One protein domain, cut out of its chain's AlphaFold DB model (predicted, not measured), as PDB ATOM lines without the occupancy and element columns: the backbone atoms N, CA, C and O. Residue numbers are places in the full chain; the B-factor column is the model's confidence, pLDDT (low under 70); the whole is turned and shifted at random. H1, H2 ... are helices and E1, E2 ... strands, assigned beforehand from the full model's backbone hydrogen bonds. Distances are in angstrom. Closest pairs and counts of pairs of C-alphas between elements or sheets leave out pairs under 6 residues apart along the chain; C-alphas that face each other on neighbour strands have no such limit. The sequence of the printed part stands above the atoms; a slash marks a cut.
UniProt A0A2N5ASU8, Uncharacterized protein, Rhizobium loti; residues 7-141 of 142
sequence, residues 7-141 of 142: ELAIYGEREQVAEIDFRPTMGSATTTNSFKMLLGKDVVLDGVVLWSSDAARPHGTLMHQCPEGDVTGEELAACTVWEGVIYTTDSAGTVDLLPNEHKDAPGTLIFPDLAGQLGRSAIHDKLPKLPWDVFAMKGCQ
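AT A GLANCE: This is residues 7 to 141 of the 142 residues of an uncharacterized protein of Rhizobium loti (UniProt A0A2N5ASU8). One long sheet of ten strands curls like part of a barrel, its two ends brought together where E6, at one edge, runs on into E7, next to the other edge strand, E8. Short helix H2 packs beside E6, while residues 69 to 74, before and at the start of H1, stick out at one end of the longest axis, with the E7 and E8 hairpin toward the other. The printed part has 135 residues with two named helices and ten named strands, in the order E1 E2 E3 E4 E5 H1 E6 E7 E8 E9 H2 E10; the class is mostly strand. The sheet, antiparallel throughout, has the order E6 E5 E4 E3 E2 E1 E10 E9 E7 E8. The whole is compact, with a radius of gyration of the C-alphas of 14.3 A and spans of 40 by 35 by 26 A.

IN THESE COORDINATES: The longest strands are E3, residues 31 to 39, 22.6 A, and E4, residues 43 to 51, 26.1 A. E1, residues 9 to 13, begins at C-alpha 9 (105.617, 100.723, 119.793), and E2 is residues 18 to 23, 16.4 A. E5, residues 58 to 63, spans 16.3 A, and E6 is residues 80 to 84. E7 is residues 87 to 89, E8 residues 95 to 97 and E9 residues 108 to 110. E10, residues 134 to 140, spans 17.8 A and ends at C-alpha 140 (101.366, 100.008, 120.990). H1 is residues 73 to 79 and H2 residues 114 to 120, each 10.2 A long.

HOW THE PARTS SIT: The sheet is strongly twisted and curled: the way across it turns by 152 degrees. E1 to E5 form a meander, each strand the antiparallel neighbour of the one before. E3 and E4, a hairpin, stand at 160 degrees, with N 35 and O 47 at 2.9 A. E1 and E10 stand at 143 degrees, with N 10 and O 139 at 2.9 A. E10 and E9 have N 109 and O 135 at 2.8 A. E6 runs on into E7 at 58 degrees across a break of 2 residues. The closest C-alphas of E5 and E8, Pro 58 and Leu 97, are 7.2 A apart. H2 is on the sheet at a height of 7.4 A, over none of its strands, but only just: 2 of its C-alphas fall on E6. The closest C-alphas of E6 and H2 are Trp 82 and Gln 117, 5.6 A. H1 only grazes the sheet, with residues 74 to 79, and is apart from H2. In H1 and H2 every O i to N i+4 pair is within hydrogen-bond range.

THE WHOLE: The C-alphas farthest apart, Asp 70 and Ala 92, are 45.6 A apart. The printed part has no cut. Residues 121 to 133 make the long link from H2 to E10. Mean pLDDT of the printed part is 93.0; residues 27 and 53 to 55 are under 70.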
ATOM      1  N   GLU A   7     107.427  99.406 114.727       95.94
ATOM      2  CA  GLU A   7     106.903 100.637 114.131       95.94
ATOM      3  C   GLU A   7     105.618 101.181 114.770       95.94
ATOM      4  O   GLU A   7     105.223 102.298 114.451       95.94
ATOM      5  N   LEU A   8     104.972 100.420 115.658       96.56
ATOM      6  CA  LEU A   8     103.796 100.850 116.417       96.56
ATOM      7  C   LEU A   8     104.101 101.068 117.903       96.56
ATOM      8  O   LEU A   8     103.230 101.518 118.646       96.56
ATOM      9  N   ALA A   9     105.303 100.738 118.372       97.56
ATOM     10  CA  ALA A   9     105.617 100.723 119.793       97.56
ATOM     11  C   ALA A   9     105.844 102.128 120.376       97.56
ATOM     12  O   ALA A   9     106.454 102.997 119.751       97.56
ATOM     13  N   ILE A  10     105.387 102.311 121.615       98.06
ATOM     14  CA  ILE A  10     105.592 103.517 122.425       98.06
ATOM     15  C   ILE A  10     106.404 103.137 123.661       98.06
ATOM     16  O   ILE A  10     106.069 102.170 124.354       98.06
ATOM     17  N   TYR A  11     107.430 103.920 123.985       98.25
ATOM     18  CA  TYR A  11     108.277 103.718 125.161       98.25
ATOM     19  C   TYR A  11     108.389 104.986 125.993       98.25
ATOM     20  O   TYR A  11     108.389 106.086 125.460       98.25
ATOM     21  N   GLY A  12     108.559 104.847 127.303       97.94
ATOM     22  CA  GLY A  12     108.825 105.976 128.188       97.94
ATOM     23  C   GLY A  12     109.952 105.680 129.152       97.94
ATOM     24  O   GLY A  12     110.178 104.532 129.543       97.94
ATOM     25  N   GLU A  13     110.651 106.734 129.550       95.75
ATOM     26  CA  GLU A  13     111.642 106.638 130.611       95.75
ATOM     27  C   GLU A  13     111.004 106.873 131.993       95.75
ATOM     28  O   GLU A  13     109.893 107.397 132.130       95.75
ATOM     29  N   ARG A  14     111.696 106.416 133.039       95.88
ATOM     30  CA  ARG A  14     111.160 106.272 134.401       95.88
ATOM     31  C   ARG A  14     110.724 107.578 135.082       95.88
ATOM     32  O   ARG A  14     109.970 107.516 136.048       95.88
ATOM     33  N   GLU A  15     111.205 108.731 134.631       95.38
ATOM     34  CA  GLU A  15     110.865 110.054 135.168       95.38
ATOM     35  C   GLU A  15     109.887 110.852 134.289       95.38
ATOM     36  O   GLU A  15     109.572 111.994 134.627       95.38
ATOM     37  N   GLN A  16     109.368 110.252 133.210       93.56
ATOM     38  CA  GLN A  16     108.389 110.845 132.287       93.56
ATOM     39  C   GLN A  16     108.817 112.182 131.644       93.56
ATOM     40  O   GLN A  16     107.986 113.005 131.268       93.56
ATOM     41  N   VAL A  17     110.121 112.406 131.522       96.06
ATOM     42  CA  VAL A  17     110.779 113.500 130.799       96.06
ATOM     43  C   VAL A  17     110.833 113.212 129.304       96.06
ATOM     44  O   VAL A  17     110.791 114.156 128.512       96.06
ATOM     45  N   ALA A  18     110.938 111.933 128.932       97.19
ATOM     46  CA  ALA A  18     111.027 111.504 127.546       97.19
ATOM     47  C   ALA A  18     110.093 110.346 127.196       97.19
ATOM     48  O   ALA A  18     109.911 109.401 127.970       97.19
ATOM     49  N   GLU A  19     109.571 110.413 125.978       97.94
ATOM     50  CA  GLU A  19     108.788 109.369 125.324       97.94
ATOM     51  C   GLU A  19     109.352 109.108 123.926       97.94
ATOM     52  O   GLU A  19     109.900 110.008 123.288       97.94
ATOM     53  N   ILE A  20     109.261 107.863 123.473       98.50
ATOM     54  CA  ILE A  20     109.672 107.438 122.142       98.50
ATOM     55  C   ILE A  20     108.469 106.834 121.441       98.50
ATOM     56  O   ILE A  20     107.949 105.814 121.893       98.50
ATOM     57  N   ASP A  21     108.126 107.413 120.296       97.94
ATOM     58  CA  ASP A  21     107.066 106.941 119.416       97.94
ATOM     59  C   ASP A  21     107.693 106.410 118.134       97.94
ATOM     60  O   ASP A  21     108.195 107.177 117.303       97.94
ATOM     61  N   PHE A  22     107.691 105.092 117.962       97.88
ATOM     62  CA  PHE A  22     108.072 104.508 116.684       97.88
ATOM     63  C   PHE A  22     107.002 104.764 115.627       97.88
ATOM     64  O   PHE A  22     105.830 104.990 115.929       97.88
ATOM     65  N   ARG A  23     107.433 104.773 114.367       96.12
ATOM     66  CA  ARG A  23     106.568 104.984 113.210       96.12
ATOM     67  C   ARG A  23     107.082 104.206 112.004       96.12
ATOM     68  O   ARG A  23     108.291 103.962 111.925       96.12
ATOM     69  N   PRO A  24     106.213 103.893 111.028       94.56
ATOM     70  CA  PRO A  24     106.650 103.228 109.814       94.56
ATOM     71  C   PRO A  24     107.769 103.988 109.096       94.56
ATOM     72  O   PRO A  24     107.752 105.223 109.032       94.56
ATOM     73  N   THR A  25     108.728 103.267 108.513       90.38
ATOM     74  CA  THR A  25     109.870 103.887 107.800       90.38
ATOM     75  C   THR A  25     109.486 104.474 106.438       90.38
ATOM     76  O   THR A  25     110.314 105.095 105.771       90.38
ATOM     77  N   MET A  26     108.227 104.295 106.022       83.25
ATOM     78  CA  MET A  26     107.667 104.760 104.749       83.25
ATOM     79  C   MET A  26     108.442 104.258 103.516       83.25
ATOM     80  O   MET A  26     108.445 104.910 102.473       83.25
ATOM     81  N   GLY A  27     109.077 103.083 103.616       69.75
ATOM     82  CA  GLY A  27     109.742 102.418 102.492       69.75
ATOM     83  C   GLY A  27     111.163 102.909 102.195       69.75
ATOM     84  O   GLY A  27     111.643 102.730 101.075       69.75
ATOM     85  N   SER A  28     111.840 103.527 103.167       78.31
ATOM     86  CA  SER A  28     113.269 103.843 103.055       78.31
ATOM     87  C   SER A  28     114.101 102.568 102.862       78.31
ATOM     88  O   SER A  28     113.945 101.597 103.595       78.31
ATOM     89  N   ALA A  29     115.012 102.565 101.884       72.81
ATOM     90  CA  ALA A  29     115.832 101.390 101.576       72.81
ATOM     91  C   ALA A  29     116.954 101.134 102.601       72.81
ATOM     92  O   ALA A  29     117.477 100.025 102.677       72.81
ATOM     93  N   THR A  30     117.356 102.160 103.355       80.94
ATOM     94  CA  THR A  30     118.507 102.115 104.275       80.94
ATOM     95  C   THR A  30     118.116 102.312 105.737       80.94
ATOM     96  O   THR A  30     118.877 101.937 106.631       80.94
ATOM     97  N   THR A  31     116.937 102.883 105.993       90.62
ATOM     98  CA  THR A  31     116.411 103.088 107.343       90.62
ATOM     99  C   THR A  31     115.677 101.841 107.800       90.62
ATOM    100  O   THR A  31     114.675 101.461 107.206       90.62
ATOM    101  N   THR A  32     116.163 101.208 108.865       92.88
ATOM    102  CA  THR A  32     115.529 100.014 109.435       92.88
ATOM    103  C   THR A  32     114.447 100.344 110.445       92.88
ATOM    104  O   THR A  32     113.562  99.520 110.655       92.88
ATOM    105  N   ASN A  33     114.527 101.518 111.079       96.00
ATOM    106  CA  ASN A  33     113.536 102.007 112.027       96.00
ATOM    107  C   ASN A  33     113.474 103.537 112.008       96.00
ATOM    108  O   ASN A  33     114.506 104.206 111.911       96.00
ATOM    109  N   SER A  34     112.268 104.071 112.184       97.06
ATOM    110  CA  SER A  34     112.002 105.501 112.326       97.06
ATOM    111  C   SER A  34     111.211 105.740 113.603       97.06
ATOM    112  O   SER A  34     110.302 104.983 113.934       97.06
ATOM    113  N   PHE A  35     111.535 106.806 114.324       98.12
ATOM    114  CA  PHE A  35     110.833 107.166 115.550       98.12
ATOM    115  C   PHE A  35     110.896 108.671 115.803       98.12
ATOM    116  O   PHE A  35     111.602 109.418 115.119       98.12
ATOM    117  N   LYS A  36     110.112 109.134 116.767       98.12
ATOM    118  CA  LYS A  36     110.229 110.454 117.374       98.12
ATOM    119  C   LYS A  36     110.610 110.272 118.834       98.12
ATOM    120  O   LYS A  36     110.094 109.372 119.484       98.12
ATOM    121  N   MET A  37     111.493 111.124 119.343       98.38
ATOM    122  CA  MET A  37     111.699 111.263 120.782       98.38
ATOM    123  C   MET A  37     111.121 112.602 121.229       98.38
ATOM    124  O   MET A  37     111.543 113.659 120.761       98.38
ATOM    125  N   LEU A  38     110.137 112.542 122.114       97.50
ATOM    126  CA  LEU A  38     109.471 113.693 122.702       97.50
ATOM    127  C   LEU A  38     110.166 114.010 124.025       97.50
ATOM    128  O   LEU A  38     110.252 113.140 124.888       97.50
ATOM    129  N   LEU A  39     110.679 115.229 124.178       95.38
ATOM    130  CA  LEU A  39     111.389 115.693 125.370       95.38
ATOM    131  C   LEU A  39     110.656 116.885 125.989       95.38
ATOM    132  O   LEU A  39     110.475 117.934 125.362       95.38
ATOM    133  N   GLY A  40     110.260 116.750 127.254       86.19
ATOM    134  CA  GLY A  40     109.459 117.772 127.923       86.19
ATOM    135  C   GLY A  40     108.123 117.997 127.204       86.19
ATOM    136  O   GLY A  40     107.407 117.042 126.922       86.19
ATOM    137  N   LYS A  41     107.758 119.261 126.948       78.56
ATOM    138  CA  LYS A  41     106.484 119.610 126.284       78.56
ATOM    139  C   LYS A  41     106.615 119.955 124.804       78.56
ATOM    140  O   LYS A  41     105.671 119.724 124.058       78.56
ATOM    141  N   ASP A  42     107.760 120.496 124.397       88.88
ATOM    142  CA  ASP A  42     107.863 121.233 123.132       88.88
ATOM    143  C   ASP A  42     109.035 120.777 122.248       88.88
ATOM    144  O   ASP A  42     109.159 121.231 121.111       88.88
ATOM    145  N   VAL A  43     109.914 119.897 122.744       96.44
ATOM    146  CA  VAL A  43     111.078 119.427 121.985       96.44
ATOM    147  C   VAL A  43     110.762 118.074 121.363       96.44
ATOM    148  O   VAL A  43     110.454 117.110 122.058       96.44
ATOM    149  N   VAL A  44     110.876 118.007 120.038       97.56
ATOM    150  CA  VAL A  44     110.696 116.784 119.255       97.56
ATOM    151  C   VAL A  44     111.982 116.511 118.495       97.56
ATOM    152  O   VAL A  44     112.465 117.376 117.765       97.56
ATOM    153  N   LEU A  45     112.519 115.306 118.660       98.12
ATOM    154  CA  LEU A  45     113.681 114.824 117.926       98.12
ATOM    155  C   LEU A  45     113.259 113.785 116.893       98.12
ATOM    156  O   LEU A  45     112.464 112.890 117.184       98.12
ATOM    157  N   ASP A  46     113.817 113.893 115.696       97.69
ATOM    158  CA  ASP A  46     113.705 112.903 114.635       97.69
ATOM    159  C   ASP A  46     114.724 111.791 114.847       97.69
ATOM    160  O   ASP A  46     115.929 112.023 114.783       97.69
ATOM    161  N   GLY A  47     114.221 110.586 115.111       97.62
ATOM    162  CA  GLY A  47     115.016 109.381 115.263       97.62
ATOM    163  C   GLY A  47     115.016 108.545 113.993       97.62
ATOM    164  O   GLY A  47     113.956 108.197 113.467       97.62
ATOM    165  N   VAL A  48     116.206 108.187 113.524       95.75
ATOM    166  CA  VAL A  48     116.394 107.222 112.435       95.75
ATOM    167  C   VAL A  48     117.436 106.198 112.834       95.75
ATOM    168  O   VAL A  48     118.401 106.516 113.529       95.75
ATOM    169  N   VAL A  49     117.244 104.964 112.384       95.69
ATOM    170  CA  VAL A  49     118.208 103.881 112.562       95.69
ATOM    171  C   VAL A  49     118.615 103.369 111.198       95.69
ATOM    172  O   VAL A  49     117.771 102.958 110.404       95.69
ATOM    173  N   LEU A  50     119.912 103.400 110.931       91.94
ATOM    174  CA  LEU A  50     120.506 102.874 109.713       91.94
ATOM    175  C   LEU A  50     121.243 101.579 110.029       91.94
ATOM    176  O   LEU A  50     121.926 101.470 111.048       91.94
ATOM    177  N   TRP A  51     121.145 100.608 109.129       81.31
ATOM    178  CA  TRP A  51     121.998  99.426 109.163       81.31
ATOM    179  C   TRP A  51     122.992  99.515 108.011       81.31
ATOM    180  O   TRP A  51     122.607  99.383 106.850       81.31
ATOM    181  N   SER A  52     124.266  99.769 108.311       70.12
ATOM    182  CA  SER A  52     125.308  99.734 107.283       70.12
ATOM    183  C   SER A  52     125.803  98.300 107.085       70.12
ATOM    184  O   SER A  52     125.839  97.504 108.018       70.12
ATOM    185  N   SER A  53     126.201  97.944 105.863       65.44
ATOM    186  CA  SER A  53     126.863  96.658 105.591       65.44
ATOM    187  C   SER A  53     128.221  96.534 106.283       65.44
ATOM    188  O   SER A  53     128.711  95.426 106.495       65.44
ATOM    189  N   ASP A  54     128.828  97.672 106.620       64.31
ATOM    190  CA  ASP A  54     130.212  97.767 107.081       64.31
ATOM    191  C   ASP A  54     130.339  97.547 108.593       64.31
ATOM    192  O   ASP A  54     131.406  97.183 109.087       64.31
ATOM    193  N   ALA A  55     129.244  97.731 109.336       65.94
ATOM    194  CA  ALA A  55     129.161  97.437 110.756       65.94
ATOM    195  C   ALA A  55     128.012  96.456 111.008       65.94
ATOM    196  O   ALA A  55     126.871  96.708 110.643       65.94
ATOM    197  N   ALA A  56     128.284  95.346 111.697       81.56
ATOM    198  CA  ALA A  56     127.266  94.355 112.056       81.56
ATOM    199  C   ALA A  56     126.342  94.830 113.203       81.56
ATOM    200  O   ALA A  56     126.058  94.069 114.127       81.56
ATOM    201  N   ARG A  57     125.941  96.109 113.201       84.06
ATOM    202  CA  ARG A  57     125.085  96.720 114.222       84.06
ATOM    203  C   ARG A  57     124.333  97.943 113.681       84.06
ATOM    204  O   ARG A  57     124.883  98.650 112.835       84.06
ATOM    205  N   PRO A  58     123.135  98.240 114.209       87.38
ATOM    206  CA  PRO A  58     122.398  99.439 113.853       87.38
ATOM    207  C   PRO A  58     123.100 100.693 114.386       87.38
ATOM    208  O   PRO A  58     123.686 100.681 115.473       87.38
ATOM    209  N   HIS A  59     122.996 101.784 113.635       93.19
ATOM    210  CA  HIS A  59     123.422 103.119 114.031       93.19
ATOM    211  C   HIS A  59     122.204 104.036 114.091       93.19
ATOM    212  O   HIS A  59     121.574 104.313 113.070       93.19
ATOM    213  N   GLY A  60     121.851 104.457 115.298       95.75
ATOM    214  CA  GLY A  60     120.790 105.412 115.561       95.75
ATOM    215  C   GLY A  60     121.317 106.841 115.587       95.75
ATOM    216  O   GLY A  60     122.416 107.094 116.084       95.75
ATOM    217  N   THR A  61     120.491 107.765 115.116       96.94
ATOM    218  CA  THR A  61     120.742 109.206 115.150       96.94
ATOM    219  C   THR A  61     119.475 109.912 115.628       96.94
ATOM    220  O   THR A  61     118.378 109.573 115.180       96.94
ATOM    221  N   LEU A  62     119.620 110.891 116.525       98.25
ATOM    222  CA  LEU A  62     118.567 111.834 116.907       98.25
ATOM    223  C   LEU A  62     118.908 113.225 116.387       98.25
ATOM    224  O   LEU A  62     119.991 113.751 116.639       98.25
ATOM    225  N   MET A  63     117.947 113.836 115.711       97.44
ATOM    226  CA  MET A  63     118.093 115.117 115.034       97.44
ATOM    227  C   MET A  63     117.064 116.115 115.546       97.44
ATOM    228  O   MET A  63     115.895 115.779 115.712       97.44
ATOM    229  N   HIS A  64     117.470 117.361 115.762       97.00
ATOM    230  CA  HIS A  64     116.568 118.435 116.156       97.00
ATOM    231  C   HIS A  64     116.452 119.477 115.044       97.00
ATOM    232  O   HIS A  64     117.360 120.287 114.858       97.00
ATOM    233  N   GLN A  65     115.302 119.505 114.362       94.38
ATOM    234  CA  GLN A  65     114.983 120.506 113.331       94.38
ATOM    235  C   GLN A  65     116.084 120.635 112.264       94.38
ATOM    236  O   GLN A  65     116.469 121.745 111.891       94.38
ATOM    237  N   CYS A  66     116.616 119.500 111.801       93.69
ATOM    238  CA  CYS A  66     117.595 119.501 110.722       93.69
ATOM    239  C   CYS A  66     116.998 120.095 109.439       93.69
ATOM    240  O   CYS A  66     115.821 119.850 109.154       93.69
ATOM    241  N   PRO A  67     117.788 120.856 108.663       90.81
ATOM    242  CA  PRO A  67     117.356 121.322 107.355       90.81
ATOM    243  C   PRO A  67     117.081 120.138 106.419       90.81
ATOM    244  O   PRO A  67     117.653 119.058 106.564       90.81
ATOM    245  N   GLU A  68     116.196 120.354 105.450       85.75
ATOM    246  CA  GLU A  68     115.880 119.388 104.397       85.75
ATOM    247  C   GLU A  68     116.453 119.864 103.053       85.75
ATOM    248  O   GLU A  68     116.610 121.064 102.823       85.75
ATOM    249  N   GLY A  69     116.714 118.929 102.135       84.38
ATOM    250  CA  GLY A  69     117.212 119.229 100.790       84.38
ATOM    251  C   GLY A  69     118.728 119.092 100.667       84.38
ATOM    252  O   GLY A  69     119.298 118.103 101.124       84.38
ATOM    253  N   ASP A  70     119.367 120.044  99.988       84.31
ATOM    254  CA  ASP A  70     120.822 120.065  99.800       84.31
ATOM    255  C   ASP A  70     121.497 120.561 101.082       84.31
ATOM    256  O   ASP A  70     121.602 121.764 101.318       84.31
ATOM    257  N   VAL A  71     121.861 119.611 101.942       87.06
ATOM    258  CA  VAL A  71     122.444 119.857 103.263       87.06
ATOM    259  C   VAL A  71     123.903 119.434 103.295       87.06
ATOM    260  O   VAL A  71     124.281 118.351 102.839       87.06
ATOM    261  N   THR A  72     124.741 120.283 103.873       88.56
ATOM    262  CA  THR A  72     126.146 119.966 104.113       88.56
ATOM    263  C   THR A  72     126.301 119.026 105.309       88.56
ATOM    264  O   THR A  72     125.452 118.948 106.200       88.56
ATOM    265  N   GLY A  73     127.437 118.323 105.373       87.69
ATOM    266  CA  GLY A  73     127.760 117.483 106.530       87.69
ATOM    267  C   GLY A  73     127.877 118.277 107.838       87.69
ATOM    268  O   GLY A  73     127.549 117.752 108.897       87.69
ATOM    269  N   GLU A  74     128.292 119.545 107.773       90.25
ATOM    270  CA  GLU A  74     128.381 120.424 108.947       90.25
ATOM    271  C   GLU A  74     126.996 120.827 109.464       90.25
ATOM    272  O   GLU A  74     126.774 120.820 110.674       90.25
ATOM    273  N   GLU A  75     126.048 121.118 108.570       89.38
ATOM    274  CA  GLU A  75     124.662 121.417 108.951       89.38
ATOM    275  C   GLU A  75     123.989 120.207 109.603       89.38
ATOM    276  O   GLU A  75     123.368 120.352 110.656       89.38
ATOM    277  N   LEU A  76     124.174 119.011 109.030       90.38
ATOM    278  CA  LEU A  76     123.681 117.762 109.614       90.38
ATOM    279  C   LEU A  76     124.309 117.476 110.982       90.38
ATOM    280  O   LEU A  76     123.602 117.109 111.920       90.38
ATOM    281  N   ALA A  77     125.621 117.678 111.128       91.38
ATOM    282  CA  ALA A  77     126.302 117.493 112.407       91.38
ATOM    283  C   ALA A  77     125.810 118.489 113.471       91.38
ATOM    284  O   ALA A  77     125.632 118.113 114.625       91.38
ATOM    285  N   ALA A  78     125.538 119.743 113.094       92.31
ATOM    286  CA  ALA A  78     125.087 120.776 114.027       92.31
ATOM    287  C   ALA A  78     123.672 120.529 114.581       92.31
ATOM    288  O   ALA A  78     123.374 120.924 115.710       92.31
ATOM    289  N   CYS A  79     122.799 119.891 113.799       95.38
ATOM    290  CA  CYS A  79     121.437 119.552 114.214       95.38
ATOM    291  C   CYS A  79     121.296 118.115 114.748       95.38
ATOM    292  O   CYS A  79     120.236 117.758 115.267       95.38
ATOM    293  N   THR A  80     122.352 117.301 114.669       97.12
ATOM    294  CA  THR A  80     122.419 115.972 115.284       97.12
ATOM    295  C   THR A  80     122.782 116.103 116.759       97.12
ATOM    296  O   THR A  80     123.804 116.678 117.123       97.12
ATOM    297  N   VAL A  81     121.918 115.589 117.634       98.06
ATOM    298  CA  VAL A  81     122.017 115.788 119.091       98.06
ATOM    299  C   VAL A  81     122.385 114.516 119.851       98.06
ATOM    300  O   VAL A  81     122.763 114.594 121.020       98.06
ATOM    301  N   TRP A  82     122.273 113.358 119.201       98.44
ATOM    302  CA  TRP A  82     122.754 112.081 119.713       98.44
ATOM    303  C   TRP A  82     123.019 111.111 118.563       98.44
ATOM    304  O   TRP A  82     122.238 111.042 117.614       98.44
ATOM    305  N   GLU A  83     124.084 110.326 118.693       97.25
ATOM    306  CA  GLU A  83     124.403 109.198 117.819       97.25
ATOM    307  C   GLU A  83     124.868 108.000 118.646       97.25
ATOM    308  O   GLU A  83     125.591 108.145 119.638       97.25
ATOM    309  N   GLY A  84     124.475 106.795 118.241       96.19
ATOM    310  CA  GLY A  84     124.893 105.591 118.946       96.19
ATOM    311  C   GLY A  84     124.188 104.320 118.506       96.19
ATOM    312  O   GLY A  84     123.339 104.303 117.621       96.19
ATOM    313  N   VAL A  85     124.554 103.212 119.144       96.00
ATOM    314  CA  VAL A  85     123.863 101.929 118.968       96.00
ATOM    315  C   VAL A  85     122.695 101.879 119.944       96.00
ATOM    316  O   VAL A  85     122.887 102.130 121.133       96.00
ATOM    317  N   ILE A  86     121.506 101.525 119.455       96.94
ATOM    318  CA  ILE A  86     120.342 101.273 120.310       96.94
ATOM    319  C   ILE A  86     120.346  99.794 120.683       96.94
ATOM    320  O   ILE A  86     120.288  98.923 119.808       96.94
ATOM    321  N   TYR A  87     120.415  99.528 121.983       97.38
ATOM    322  CA  TYR A  87     120.316  98.179 122.527       97.38
ATOM    323  C   TYR A  87     118.918  97.913 123.065       97.38
ATOM    324  O   TYR A  87     118.152  98.833 123.357       97.38
ATOM    325  N   THR A  88     118.602  96.638 123.223       97.62
ATOM    326  CA  THR A  88     117.351  96.164 123.804       97.62
ATOM    327  C   THR A  88     117.637  95.271 124.996       97.62
ATOM    328  O   THR A  88     118.744  94.744 125.130       97.62
ATOM    329  N   THR A  89     116.649  95.098 125.873       96.62
ATOM    330  CA  THR A  89     116.695  94.031 126.879       96.62
ATOM    331  C   THR A  89     115.375  93.293 126.961       96.62
ATOM    332  O   THR A  89     114.298  93.892 126.870       96.62
ATOM    333  N   ASP A  90     115.472  91.983 127.171       90.56
ATOM    334  CA  ASP A  90     114.334  91.149 127.539       90.56
ATOM    335  C   ASP A  90     114.161  91.072 129.070       90.56
ATOM    336  O   ASP A  90     114.949  91.619 129.849       90.56
ATOM    337  N   SER A  91     113.118  90.365 129.513       89.56
ATOM    338  CA  SER A  91     112.823  90.130 130.933       89.56
ATOM    339  C   SER A  91     113.846  89.247 131.659       89.56
ATOM    340  O   SER A  91     113.839  89.202 132.886       89.56
ATOM    341  N   ALA A  92     114.683  88.509 130.926       93.62
ATOM    342  CA  ALA A  92     115.776  87.714 131.481       93.62
ATOM    343  C   ALA A  92     117.073  88.536 131.624       93.62
ATOM    344  O   ALA A  92     118.042  88.050 132.209       93.62
ATOM    345  N   GLY A  93     117.085  89.779 131.129       91.19
ATOM    346  CA  GLY A  93     118.256  90.650 131.104       91.19
ATOM    347  C   GLY A  93     119.202  90.369 129.936       91.19
ATOM    348  O   GLY A  93     120.330  90.861 129.949       91.19
ATOM    349  N   THR A  94     118.776  89.594 128.934       96.12
ATOM    350  CA  THR A  94     119.530  89.426 127.687       96.12
ATOM    351  C   THR A  94     119.589  90.764 126.973       96.12
ATOM    352  O   THR A  94     118.552  91.401 126.793       96.12
ATOM    353  N   VAL A  95     120.787  91.179 126.563       96.62
ATOM    354  CA  VAL A  95     120.991  92.390 125.765       96.62
ATOM    355  C   VAL A  95     121.147  92.007 124.299       96.62
ATOM    356  O   VAL A  95     121.964  91.143 123.981       96.62
ATOM    357  N   ASP A  96     120.404  92.675 123.423       95.94
ATOM    358  CA  ASP A  96     120.477  92.486 121.971       95.94
ATOM    359  C   ASP A  96     120.429  93.840 121.238       95.94
ATOM    360  O   ASP A  96     120.357  94.909 121.852       95.94
ATOM    361  N   LEU A  97     120.507  93.811 119.915       95.38
ATOM    362  CA  LEU A  97     120.346  94.963 119.039       95.38
ATOM    363  C   LEU A  97     118.862  95.260 118.804       95.38
ATOM    364  O   LEU A  97     118.006  94.381 118.913       95.38
ATOM    365  N   LEU A  98     118.554  96.512 118.461       95.50
ATOM    366  CA  LEU A  98     117.215  96.880 118.011       95.50
ATOM    367  C   LEU A  98     116.841  96.061 116.757       95.50
ATOM    368  O   LEU A  98     117.578  96.124 115.766       95.50
ATOM    369  N   PRO A  99     115.726  95.307 116.770       93.62
ATOM    370  CA  PRO A  99     115.280  94.589 115.587       93.62
ATOM    371  C   PRO A  99     114.773  95.562 114.510       93.62
ATOM    372  O   PRO A  99     114.456  96.719 114.783       93.62
ATOM    373  N   ASN A 100     114.715  95.100 113.263       92.00
ATOM    374  CA  ASN A 100     114.157  95.894 112.165       92.00
ATOM    375  C   ASN A 100     112.635  96.054 112.309       92.00
ATOM    376  O   ASN A 100     111.984  95.246 112.978       92.00
ATOM    377  N   GLU A 101     112.081  97.033 111.594       90.62
ATOM    378  CA  GLU A 101     110.643  97.179 111.351       90.62
ATOM    379  C   GLU A 101     109.965  95.829 111.014       90.62
ATOM    380  O   GLU A 101     110.568  94.921 110.425       90.62
ATOM    381  N   HIS A 102     108.699  95.688 111.416       91.62
ATOM    382  CA  HIS A 102     107.840  94.500 111.324       91.62
ATOM    383  C   HIS A 102     108.184  93.341 112.272       91.62
ATOM    384  O   HIS A 102     107.501  92.312 112.262       91.62
ATOM    385  N   LYS A 103     109.240  93.458 113.082       93.88
ATOM    386  CA  LYS A 103     109.533  92.505 114.164       93.88
ATOM    387  C   LYS A 103     108.838  92.909 115.453       93.88
ATOM    388  O   LYS A 103     108.486  94.070 115.627       93.88
ATOM    389  N   ASP A 104     108.676  91.943 116.355       94.94
ATOM    390  CA  ASP A 104     108.121  92.201 117.679       94.94
ATOM    391  C   ASP A 104     108.963  93.241 118.420       94.94
ATOM    392  O   ASP A 104     110.195  93.170 118.471       94.94
ATOM    393  N   ALA A 105     108.268  94.214 118.991       95.88
ATOM    394  CA  ALA A 105     108.867  95.289 119.741       95.88
ATOM    395  C   ALA A 105     109.454  94.767 121.071       95.88
ATOM    396  O   ALA A 105     108.768  94.051 121.811       95.88
ATOM    397  N   PRO A 106     110.719  95.096 121.394       95.75
ATOM    398  CA  PRO A 106     111.351  94.681 122.645       95.75
ATOM    399  C   PRO A 106     110.677  95.328 123.863       95.75
ATOM    400  O   PRO A 106     110.071  96.389 123.772       95.75
ATOM    401  N   GLY A 107     110.827  94.727 125.046       95.69
ATOM    402  CA  GLY A 107     110.261  95.301 126.275       95.69
ATOM    403  C   GLY A 107     110.986  96.561 126.761       95.69
ATOM    404  O   GLY A 107     110.371  97.422 127.392       95.69
ATOM    405  N   THR A 108     112.287  96.673 126.475       98.06
ATOM    406  CA  THR A 108     113.148  97.776 126.923       98.06
ATOM    407  C   THR A 108     114.102  98.206 125.815       98.06
ATOM    408  O   THR A 108     114.641  97.358 125.103       98.06
ATOM    409  N   LEU A 109     114.351  99.513 125.724       98.38
ATOM    410  CA  LEU A 109     115.374 100.135 124.888       98.38
ATOM    411  C   LEU A 109     116.431 100.823 125.750       98.38
ATOM    412  O   LEU A 109     116.127 101.353 126.821       98.38
ATOM    413  N   ILE A 110     117.664 100.852 125.250       98.38
ATOM    414  CA  ILE A 110     118.795 101.545 125.863       98.38
ATOM    415  C   ILE A 110     119.453 102.436 124.807       98.38
ATOM    416  O   ILE A 110     119.885 101.949 123.760       98.38
ATOM    417  N   PHE A 111     119.565 103.725 125.125       98.44
ATOM    418  CA  PHE A 111     120.250 104.767 124.364       98.44
ATOM    419  C   PHE A 111     121.505 105.196 125.135       98.44
ATOM    420  O   PHE A 111     121.413 106.055 126.011       98.44
ATOM    421  N   PRO A 112     122.677 104.596 124.866       98.06
ATOM    422  CA  PRO A 112     123.880 104.877 125.638       98.06
ATOM    423  C   PRO A 112     124.295 106.355 125.578       98.06
ATOM    424  O   PRO A 112     124.345 106.942 124.495       98.06
ATOM    425  N   ASP A 113     124.638 106.925 126.737       98.25
ATOM    426  CA  ASP A 113     125.085 108.320 126.903       98.25
ATOM    427  C   ASP A 113     124.072 109.351 126.375       98.25
ATOM    428  O   ASP A 113     124.457 110.439 125.944       98.25
ATOM    429  N   LEU A 114     122.769 109.038 126.393       98.38
ATOM    430  CA  LEU A 114     121.739 109.946 125.884       98.38
ATOM    431  C   LEU A 114     121.767 111.277 126.636       98.38
ATOM    432  O   LEU A 114     121.886 112.337 126.018       98.38
ATOM    433  N   ALA A 115     121.728 111.232 127.968       97.25
ATOM    434  CA  ALA A 115     121.800 112.441 128.787       97.25
ATOM    435  C   ALA A 115     123.098 113.229 128.547       97.25
ATOM    436  O   ALA A 115     123.078 114.459 128.476       97.25
ATOM    437  N   GLY A 116     124.230 112.533 128.409       98.00
ATOM    438  CA  GLY A 116     125.532 113.162 128.214       98.00
ATOM    439  C   GLY A 116     125.652 113.871 126.868       98.00
ATOM    440  O   GLY A 116     126.120 115.010 126.828       98.00
ATOM    441  N   GLN A 117     125.209 113.239 125.779       98.44
ATOM    442  CA  GLN A 117     125.220 113.854 124.450       98.44
ATOM    443  C   GLN A 117     124.231 115.022 124.368       98.44
ATOM    444  O   GLN A 117     124.629 116.118 123.974       98.44
ATOM    445  N   LEU A 118     122.998 114.852 124.859       97.81
ATOM    446  CA  LEU A 118     122.015 115.939 124.913       97.81
ATOM    447  C   LEU A 118     122.512 117.125 125.751       97.81
ATOM    448  O   LEU A 118     122.350 118.275 125.342       97.81
ATOM    449  N   GLY A 119     123.178 116.861 126.879       97.06
ATOM    450  CA  GLY A 119     123.766 117.888 127.741       97.06
ATOM    451  C   GLY A 119     124.918 118.677 127.108       97.06
ATOM    452  O   GLY A 119     125.253 119.752 127.595       97.06
ATOM    453  N   ARG A 120     125.522 118.172 126.026       96.56
ATOM    454  CA  ARG A 120     126.570 118.861 125.247       96.56
ATOM    455  C   ARG A 120     126.075 119.348 123.880       96.56
ATOM    456  O   ARG A 120     126.851 119.930 123.128       96.56
ATOM    457  N   SER A 121     124.813 119.086 123.551       95.94
ATOM    458  CA  SER A 121     124.218 119.409 122.256       95.94
ATOM    459  C   SER A 121     123.776 120.872 122.167       95.94
ATOM    460  O   SER A 121     123.583 121.553 123.177       95.94
ATOM    461  N   ALA A 122     123.507 121.334 120.944       93.38
ATOM    462  CA  ALA A 122     122.983 122.674 120.677       93.38
ATOM    463  C   ALA A 122     121.591 122.942 121.289       93.38
ATOM    464  O   ALA A 122     121.142 124.088 121.320       93.38
ATOM    465  N   ILE A 123     120.892 121.907 121.770       94.88
ATOM    466  CA  ILE A 123     119.564 122.040 122.378       94.88
ATOM    467  C   ILE A 123     119.579 121.971 123.902       94.88
ATOM    468  O   ILE A 123     118.503 122.032 124.489       94.88
ATOM    469  N   HIS A 124     120.747 121.865 124.547       95.00
ATOM    470  CA  HIS A 124     120.852 121.721 126.003       95.00
ATOM    471  C   HIS A 124     119.996 122.741 126.772       95.00
ATOM    472  O   HIS A 124     119.196 122.351 127.619       95.00
ATOM    473  N   ASP A 125     120.079 124.024 126.407       94.44
ATOM    474  CA  ASP A 125     119.353 125.111 127.083       94.44
ATOM    475  C   ASP A 125     117.822 125.020 126.932       94.44
ATOM    476  O   ASP A 125     117.077 125.676 127.660       94.44
ATOM    477  N   LYS A 126     117.330 124.203 125.990       93.88
ATOM    478  CA  LYS A 126     115.897 123.933 125.788       93.88
ATOM    479  C   LYS A 126     115.391 122.773 126.647       93.88
ATOM    480  O   LYS A 126     114.183 122.549 126.700       93.88
ATOM    481  N   LEU A 127     116.285 122.021 127.288       93.12
ATOM    482  CA  LEU A 127     115.955 120.822 128.050       93.12
ATOM    483  C   LEU A 127     115.907 121.159 129.547       93.12
ATOM    484  O   LEU A 127     116.952 121.233 130.192       93.12
ATOM    485  N   PRO A 128     114.712 121.321 130.154       87.25
ATOM    486  CA  PRO A 128     114.602 121.626 131.583       87.25
ATOM    487  C   PRO A 128     115.107 120.476 132.467       87.25
ATOM    488  O   PRO A 128     115.420 120.674 133.641       87.25
ATOM    489  N   LYS A 129     115.151 119.262 131.909       95.00
ATOM    490  CA  LYS A 129     115.671 118.051 132.531       95.00
ATOM    491  C   LYS A 129     116.173 117.111 131.436       95.00
ATOM    492  O   LYS A 129     115.567 117.034 130.369       95.00
ATOM    493  N   LEU A 130     117.270 116.411 131.705       96.62
ATOM    494  CA  LEU A 130     117.806 115.382 130.814       96.62
ATOM    495  C   LEU A 130     117.130 114.029 131.107       96.62
ATOM    496  O   LEU A 130     116.867 113.741 132.279       96.62
ATOM    497  N   PRO A 131     116.836 113.216 130.078       96.94
ATOM    498  CA  PRO A 131     116.181 111.923 130.251       96.94
ATOM    499  C   PRO A 131     117.138 110.847 130.765       96.94
ATOM    500  O   PRO A 131     118.357 111.004 130.716       96.94
ATOM    501  N   TRP A 132     116.576 109.726 131.215       97.88
ATOM    502  CA  TRP A 132     117.338 108.494 131.405       97.88
ATOM    503  C   TRP A 132     117.661 107.830 130.065       97.88
ATOM    504  O   TRP A 132     116.929 107.972 129.092       97.88
ATOM    505  N   ASP A 133     118.724 107.033 130.055       97.81
ATOM    506  CA  ASP A 133     119.155 106.264 128.882       97.81
ATOM    507  C   ASP A 133     118.256 105.040 128.609       97.81
ATOM    508  O   ASP A 133     118.360 104.417 127.556       97.81
ATOM    509  N   VAL A 134     117.393 104.656 129.559       98.19
ATOM    510  CA  VAL A 134     116.605 103.413 129.517       98.19
ATOM    511  C   VAL A 134     115.116 103.717 129.420       98.19
ATOM    512  O   VAL A 134     114.566 104.432 130.261       98.19
ATOM    513  N   PHE A 135     114.463 103.106 128.434       98.56
ATOM    514  CA  PHE A 135     113.053 103.304 128.119       98.56
ATOM    515  C   PHE A 135     112.310 101.970 128.149       98.56
ATOM    516  O   PHE A 135     112.732 101.010 127.508       98.56
ATOM    517  N   ALA A 136     111.194 101.910 128.870       97.81
ATOM    518  CA  ALA A 136     110.341 100.729 128.945       97.81
ATOM    519  C   ALA A 136     109.115 100.893 128.043       97.81
ATOM    520  O   ALA A 136     108.573 101.995 127.920       97.81
ATOM    521  N   MET A 137     108.667  99.796 127.429       96.69
ATOM    522  CA  MET A 137     107.468  99.800 126.594       96.69
ATOM    523  C   MET A 137     106.243 100.219 127.416       96.69
ATOM    524  O   MET A 137     105.954  99.653 128.471       96.69
ATOM    525  N   LYS A 138     105.507 101.206 126.905       96.25
ATOM    526  CA  LYS A 138     104.246 101.697 127.473       96.25
ATOM    527  C   LYS A 138     103.029 101.083 126.795       96.25
ATOM    528  O   LYS A 138     101.993 100.925 127.434       96.25
ATOM    529  N   GLY A 139     103.146 100.770 125.510       94.69
ATOM    530  CA  GLY A 139     102.049 100.241 124.717       94.69
ATOM    531  C   GLY A 139     102.357 100.274 123.231       94.69
ATOM    532  O   GLY A 139     103.500 100.475 122.820       94.69
ATOM    533  N   CYS A 140     101.310 100.067 122.442       94.12
ATOM    534  CA  CYS A 140     101.366 100.008 120.990       94.12
ATOM    535  C   CYS A 140     100.235 100.868 120.443       94.12
ATOM    536  O   CYS A 140      99.148 100.895 121.024       94.12
ATOM    537  N   GLN A 141     100.512 101.576 119.361       90.25
ATOM    538  CA  GLN A 141      99.531 102.363 118.628       90.25
ATOM    539  C   GLN A 141      98.468 101.434 118.015       90.25
ATOM    540  O   GLN A 141      98.783 100.300 117.640       90.25
TER     541      GLN A 141